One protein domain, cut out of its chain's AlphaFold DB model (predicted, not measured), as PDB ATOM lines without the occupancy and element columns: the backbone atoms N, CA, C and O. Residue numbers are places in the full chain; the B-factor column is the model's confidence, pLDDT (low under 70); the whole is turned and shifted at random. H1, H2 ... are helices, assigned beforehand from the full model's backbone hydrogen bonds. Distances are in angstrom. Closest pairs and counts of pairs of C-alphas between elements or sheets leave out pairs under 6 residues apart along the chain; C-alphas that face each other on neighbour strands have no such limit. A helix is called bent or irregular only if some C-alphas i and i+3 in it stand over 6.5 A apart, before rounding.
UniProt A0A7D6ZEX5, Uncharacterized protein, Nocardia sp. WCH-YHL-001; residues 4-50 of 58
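What this domain is: This is residues 4 to 50 of the 58 residues of an uncharacterized protein of Nocardia sp. WCH-YHL-001 (UniProt A0A7D6ZEX5). Picture a helical hairpin with unequal arms: the long helix H2 with the shorter H1 folded back along part of it, and a drawn-out stretch without a named element, residues 4 to 15, running alongside H2 to reach H1. This stretch and H2 together make the length, with Asn 5 towards one end and Thr 50 at the other. The printed part has 47 residues with two named helices, H1 then H2 along the chain, and no named strand; its class is all helix. It is compact, with a radius of gyration of the C-alphas of 10.4 A, yet elongated in outline, spanning 35 by 18 by 15 A.

How they stand to each other: Begin with the longest helix, H2, residues 34 to 50, and look from it to H1, residues 16 to 25. The two touch, with 16 pairs of C-alphas within 8 A; the closest C-alphas are those of Ala 19 and Ala 39, 4.6 A apart. Their lines stand at a shallow tilt of 34.9 degrees, only just short of steep, and they run opposite ways as a helical hairpin. In H1 and H2, every O i to N i+4 pair is within hydrogen-bond range.

Where its parts are: Find C-alpha 34 at (-34.753, 33.135, 45.410); from there H2 runs 24.1 A to C-alpha 50 at (-57.918, 26.427, 44.346). H1 begins at C-alpha 16 at (-50.545, 32.102, 51.391) and runs 14.3 A to C-alpha 25. Neither helix is bent.

The domain as a whole: The two C-alphas farthest apart, those of Asn 5 and Thr 50, are 35.3 A from each other. The printed part has no cut, and the link from H1 to H2, 8 residues, is short. The mean pLDDT of the printed part is 85.2; look for values under 70 at residues 4 to 6 and 49 to 50.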
ATOM      1  N   ILE A   4     -26.500  35.209  48.811       57.78
ATOM      2  CA  ILE A   4     -25.898  34.438  49.900       57.78
ATOM      3  C   ILE A   4     -25.752  35.283  51.180       57.78
ATOM      4  O   ILE A   4     -25.921  34.771  52.279       57.78
ATOM      5  N   ASN A   5     -25.516  36.597  51.071       59.78
ATOM      6  CA  ASN A   5     -25.315  37.448  52.257       59.78
ATOM      7  C   ASN A   5     -26.627  37.911  52.917       59.78
ATOM      8  O   ASN A   5     -26.607  38.338  54.067       59.78
ATOM      9  N   ASP A   6     -27.753  37.809  52.205       67.75
ATOM     10  CA  ASP A   6     -29.076  38.243  52.679       67.75
ATOM     11  C   ASP A   6     -29.952  37.058  53.124       67.75
ATOM     12  O   ASP A   6     -31.170  37.198  53.280       67.75
ATOM     13  N   TYR A   7     -29.354  35.866  53.272       74.31
ATOM     14  CA  TYR A   7     -30.048  34.609  53.589       74.31
ATOM     15  C   TYR A   7     -31.225  34.329  52.643       74.31
ATOM     16  O   TYR A   7     -32.227  33.716  53.020       74.31
ATOM     17  N   CYS A   8     -31.141  34.821  51.403       79.94
ATOM     18  CA  CYS A   8     -32.223  34.676  50.439       79.94
ATOM     19  C   CYS A   8     -32.323  33.250  49.885       79.94
ATOM     20  O   CYS A   8     -33.356  32.910  49.317       79.94
ATOM     21  N   GLU A   9     -31.283  32.430  50.050       79.12
ATOM     22  CA  GLU A   9     -31.278  31.008  49.692       79.12
ATOM     23  C   GLU A   9     -32.207  30.158  50.572       79.12
ATOM     24  O   GLU A   9     -32.809  29.207  50.076       79.12
ATOM     25  N   ASP A  10     -32.420  30.556  51.834       75.12
ATOM     26  CA  ASP A  10     -33.366  29.907  52.748       75.12
ATOM     27  C   ASP A  10     -34.799  30.393  52.471       75.12
ATOM     28  O   ASP A  10     -35.413  31.203  53.180       75.12
ATOM     29  N   SER A  11     -35.296  29.970  51.315       70.75
ATOM     30  CA  SER A  11     -36.539  30.434  50.705       70.75
ATOM     31  C   SER A  11     -37.739  29.548  51.031       70.75
ATOM     32  O   SER A  11     -38.713  29.576  50.291       70.75
ATOM     33  N   TYR A  12     -37.725  28.798  52.141       81.19
ATOM     34  CA  TYR A  12     -38.899  28.015  52.530       81.19
ATOM     35  C   TYR A  12     -40.131  28.920  52.712       81.19
ATOM     36  O   TYR A  12     -40.172  29.813  53.574       81.19
ATOM     37  N   VAL A  13     -41.137  28.693  51.864       83.88
ATOM     38  CA  VAL A  13     -42.412  29.407  51.870       83.88
ATOM     39  C   VAL A  13     -43.525  28.413  52.146       83.88
ATOM     40  O   VAL A  13     -43.745  27.490  51.372       83.88
ATOM     41  N   ASP A  14     -44.240  28.648  53.241       83.75
ATOM     42  CA  ASP A  14     -45.481  27.958  53.563       83.75
ATOM     43  C   ASP A  14     -46.502  28.964  54.115       83.75
ATOM     44  O   ASP A  14     -46.169  29.867  54.893       83.75
ATOM     45  N   GLY A  15     -47.743  28.836  53.656       90.69
ATOM     46  CA  GLY A  15     -48.861  29.727  53.924       90.69
ATOM     47  C   GLY A  15     -48.990  30.894  52.938       90.69
ATOM     48  O   GLY A  15     -48.093  31.727  52.779       90.69
ATOM     49  N   VAL A  16     -50.190  31.046  52.364       91.44
ATOM     50  CA  VAL A  16     -50.545  32.102  51.391       91.44
ATOM     51  C   VAL A  16     -50.205  33.506  51.905       91.44
ATOM     52  O   VAL A  16     -49.610  34.313  51.191       91.44
ATOM     53  N   ARG A  17     -50.519  33.804  53.175       91.94
ATOM     54  CA  ARG A  17     -50.237  35.117  53.783       91.94
ATOM     55  C   ARG A  17     -48.736  35.404  53.876       91.94
ATOM     56  O   ARG A  17     -48.318  36.544  53.676       91.94
ATOM     57  N   ARG A  18     -47.926  34.386  54.187       90.44
ATOM     58  CA  ARG A  18     -46.464  34.507  54.253       90.44
ATOM     59  C   ARG A  18     -45.902  34.758  52.859       90.44
ATOM     60  O   ARG A  18     -45.125  35.694  52.692       90.44
ATOM     61  N   ALA A  19     -46.354  33.992  51.868       92.44
ATOM     62  CA  ALA A  19     -45.946  34.151  50.478       92.44
ATOM     63  C   ALA A  19     -46.254  35.564  49.942       92.44
ATOM     64  O   ALA A  19     -45.367  36.239  49.423       92.44
ATOM     65  N   GLN A  20     -47.464  36.086  50.180       93.56
ATOM     66  CA  GLN A  20     -47.831  37.466  49.822       93.56
ATOM     67  C   GLN A  20     -46.928  38.511  50.493       93.56
ATOM     68  O   GLN A  20     -46.500  39.476  49.856       93.56
ATOM     69  N   GLY A  21     -46.626  38.320  51.781       93.31
ATOM     70  CA  GLY A  21     -45.711  39.187  52.520       93.31
ATOM     71  C   GLY A  21     -44.310  39.206  51.911       93.31
ATOM     72  O   GLY A  21     -43.743  40.281  51.732       93.31
ATOM     73  N   ILE A  22     -43.780  38.040  51.532       92.62
ATOM     74  CA  ILE A  22     -42.459  37.907  50.905       92.62
ATOM     75  C   ILE A  22     -42.425  38.615  49.548       92.62
ATOM     76  O   ILE A  22     -41.521  39.419  49.322       92.62
ATOM     77  N   VAL A  23     -43.417  38.393  48.677       93.38
ATOM     78  CA  VAL A  23     -43.496  39.078  47.373       93.38
ATOM     79  C   VAL A  23     -43.503  40.596  47.554       93.38
ATOM     80  O   VAL A  23     -42.773  41.302  46.864       93.38
ATOM     81  N   LYS A  24     -44.273  41.105  48.524       94.00
ATOM     82  CA  LYS A  24     -44.338  42.544  48.805       94.00
ATOM     83  C   LYS A  24     -43.015  43.100  49.336       94.00
ATOM     84  O   LYS A  24     -42.586  44.160  48.890       94.00
ATOM     85  N   LEU A  25     -42.384  42.414  50.289       91.19
ATOM     86  CA  LEU A  25     -41.134  42.862  50.914       91.19
ATOM     87  C   LEU A  25     -39.950  42.827  49.942       91.19
ATOM     88  O   LEU A  25     -39.080  43.689  50.011       91.19
ATOM     89  N   HIS A  26     -39.929  41.857  49.029       90.69
ATOM     90  CA  HIS A  26     -38.829  41.643  48.087       90.69
ATOM     91  C   HIS A  26     -39.108  42.173  46.674       90.69
ATOM     92  O   HIS A  26     -38.332  41.902  45.758       90.69
ATOM     93  N   ALA A  27     -40.170  42.964  46.482       90.06
ATOM     94  CA  ALA A  27     -40.545  43.527  45.181       90.06
ATOM     95  C   ALA A  27     -39.431  44.371  44.526       90.06
ATOM     96  O   ALA A  27     -39.413  44.541  43.311       90.06
ATOM     97  N   THR A  28     -38.495  44.897  45.322       89.81
ATOM     98  CA  THR A  28     -37.371  45.722  44.856       89.81
ATOM     99  C   THR A  28     -36.107  44.920  44.528       89.81
ATOM    100  O   THR A  28     -35.127  45.499  44.059       89.81
ATOM    101  N   CYS A  29     -36.076  43.603  44.771       86.44
ATOM    102  CA  CYS A  29     -34.918  42.769  44.450       86.44
ATOM    103  C   CYS A  29     -34.706  42.704  42.928       86.44
ATOM    104  O   CYS A  29     -35.555  42.191  42.202       86.44
ATOM    105  N   THR A  30     -33.558  43.203  42.448       83.00
ATOM    106  CA  THR A  30     -33.148  43.120  41.036       83.00
ATOM    107  C   THR A  30     -31.715  42.573  40.927       83.00
ATOM    108  O   THR A  30     -30.794  43.218  41.431       83.00
ATOM    109  N   PRO A  31     -31.487  41.414  40.275       83.69
ATOM    110  CA  PRO A  31     -32.506  40.503  39.734       83.69
ATOM    111  C   PRO A  31     -33.419  39.918  40.838       83.69
ATOM    112  O   PRO A  31     -33.142  40.118  42.014       83.69
ATOM    113  N   PRO A  32     -34.526  39.228  40.521       86.25
ATOM    114  CA  PRO A  32     -35.377  38.623  41.547       86.25
ATOM    115  C   PRO A  32     -34.593  37.621  42.405       86.25
ATOM    116  O   PRO A  32     -33.924  36.727  41.879       86.25
ATOM    117  N   CYS A  33     -34.676  37.758  43.729       89.31
ATOM    118  CA  CYS A  33     -34.014  36.845  44.657       89.31
ATOM    119  C   CYS A  33     -34.742  35.490  44.746       89.31
ATOM    120  O   CYS A  33     -35.928  35.398  44.412       89.31
ATOM    121  N   PRO A  34     -34.090  34.429  45.247       90.38
ATOM    122  CA  PRO A  34     -34.753  33.135  45.410       90.38
ATOM    123  C   PRO A  34     -36.017  33.186  46.294       90.38
ATOM    124  O   PRO A  34     -36.970  32.471  46.007       90.38
ATOM    125  N   ARG A  35     -36.101  34.083  47.294       90.12
ATOM    126  CA  ARG A  35     -37.311  34.231  48.132       90.12
ATOM    127  C   ARG A  35     -38.523  34.749  47.370       90.12
ATOM    128  O   ARG A  35     -39.603  34.188  47.524       90.12
ATOM    129  N   ILE A  36     -38.370  35.812  46.573       92.62
ATOM    130  CA  ILE A  36     -39.498  36.335  45.784       92.62
ATOM    131  C   ILE A  36     -39.943  35.315  44.738       92.62
ATOM    132  O   ILE A  36     -41.141  35.165  44.524       92.62
ATOM    133  N   ARG A  37     -38.997  34.568  44.154       92.25
ATOM    134  CA  ARG A  37     -39.301  33.481  43.218       92.25
ATOM    135  C   ARG A  37     -40.090  32.357  43.888       92.25
ATOM    136  O   ARG A  37     -41.194  32.075  43.447       92.25
ATOM    137  N   GLY A  38     -39.587  31.802  44.992       92.00
ATOM    138  CA  GLY A  38     -40.278  30.729  45.715       92.00
ATOM    139  C   GLY A  38     -41.650  31.155  46.249       92.00
ATOM    140  O   GLY A  38     -42.602  30.383  46.212       92.00
ATOM    141  N   ALA A  39     -41.793  32.409  46.688       93.50
ATOM    142  CA  ALA A  39     -43.084  32.934  47.123       93.50
ATOM    143  C   ALA A  39     -44.083  33.118  45.972       93.50
ATOM    144  O   ALA A  39     -45.269  32.854  46.164       93.50
ATOM    145  N   ALA A  40     -43.624  33.560  44.798       93.44
ATOM    146  CA  ALA A  40     -44.460  33.638  43.604       93.44
ATOM    147  C   ALA A  40     -44.913  32.237  43.164       93.44
ATOM    148  O   ALA A  40     -46.114  32.006  43.048       93.44
ATOM    149  N   GLU A  41     -43.977  31.288  43.065       92.94
ATOM    150  CA  GLU A  41     -44.249  29.897  42.686       92.94
ATOM    151  C   GLU A  41     -45.249  29.225  43.648       92.94
ATOM    152  O   GLU A  41     -46.171  28.541  43.205       92.94
ATOM    153  N   TYR A  42     -45.126  29.457  44.961       92.38
ATOM    154  CA  TYR A  42     -46.085  28.958  45.954       92.38
ATOM    155  C   TYR A  42     -47.492  29.540  45.745       92.38
ATOM    156  O   TYR A  42     -48.484  28.818  45.808       92.38
ATOM    157  N   LEU A  43     -47.607  30.848  45.485       92.50
ATOM    158  CA  LEU A  43     -48.908  31.479  45.231       92.50
ATOM    159  C   LEU A  43     -49.551  30.968  43.940       92.50
ATOM    160  O   LEU A  43     -50.765  30.765  43.911       92.50
ATOM    161  N   GLU A  44     -48.752  30.730  42.900       92.81
ATOM    162  CA  GLU A  44     -49.211  30.125  41.649       92.81
ATOM    163  C   GLU A  44     -49.747  28.707  41.885       92.81
ATOM    164  O   GLU A  44     -50.862  28.399  41.452       92.81
ATOM    165  N   GLN A  45     -49.027  27.879  42.648       90.00
ATOM    166  CA  GLN A  45     -49.470  26.531  43.030       90.00
ATOM    167  C   GLN A  45     -50.784  26.569  43.816       90.00
ATOM    168  O   GLN A  45     -51.755  25.956  43.386       90.00
ATOM    169  N   MET A  46     -50.879  27.388  44.868       87.38
ATOM    170  CA  MET A  46     -52.104  27.518  45.670       87.38
ATOM    171  C   MET A  46     -53.293  28.041  44.853       87.38
ATOM    172  O   MET A  46     -54.435  27.630  45.067       87.38
ATOM    173  N   SER A  47     -53.052  28.956  43.907       83.00
ATOM    174  CA  SER A  47     -54.097  29.443  42.997       83.00
ATOM    175  C   SER A  47     -54.590  28.342  42.056       83.00
ATOM    176  O   SER A  47     -55.789  28.262  41.780       83.00
ATOM    177  N   THR A  48     -53.678  27.464  41.634       76.38
ATOM    178  CA  THR A  48     -53.958  26.319  40.771       76.38
ATOM    179  C   THR A  48     -54.692  25.231  41.544       76.38
ATOM    180  O   THR A  48     -55.686  24.726  41.045       76.38
ATOM    181  N   GLU A  49     -54.302  24.929  42.782       66.75
ATOM    182  CA  GLU A  49     -55.013  24.005  43.679       66.75
ATOM    183  C   GLU A  49     -56.404  24.517  44.067       66.75
ATOM    184  O   GLU A  49     -57.331  23.737  44.258       66.75
ATOM    185  N   THR A  50     -56.590  25.836  44.130       58.31
ATOM    186  CA  THR A  50     -57.918  26.427  44.346       58.31
ATOM    187  C   THR A  50     -58.828  26.264  43.113       58.31
ATOM    188  O   THR A  50     -60.047  26.227  43.262       58.31
TER     189      THR A  50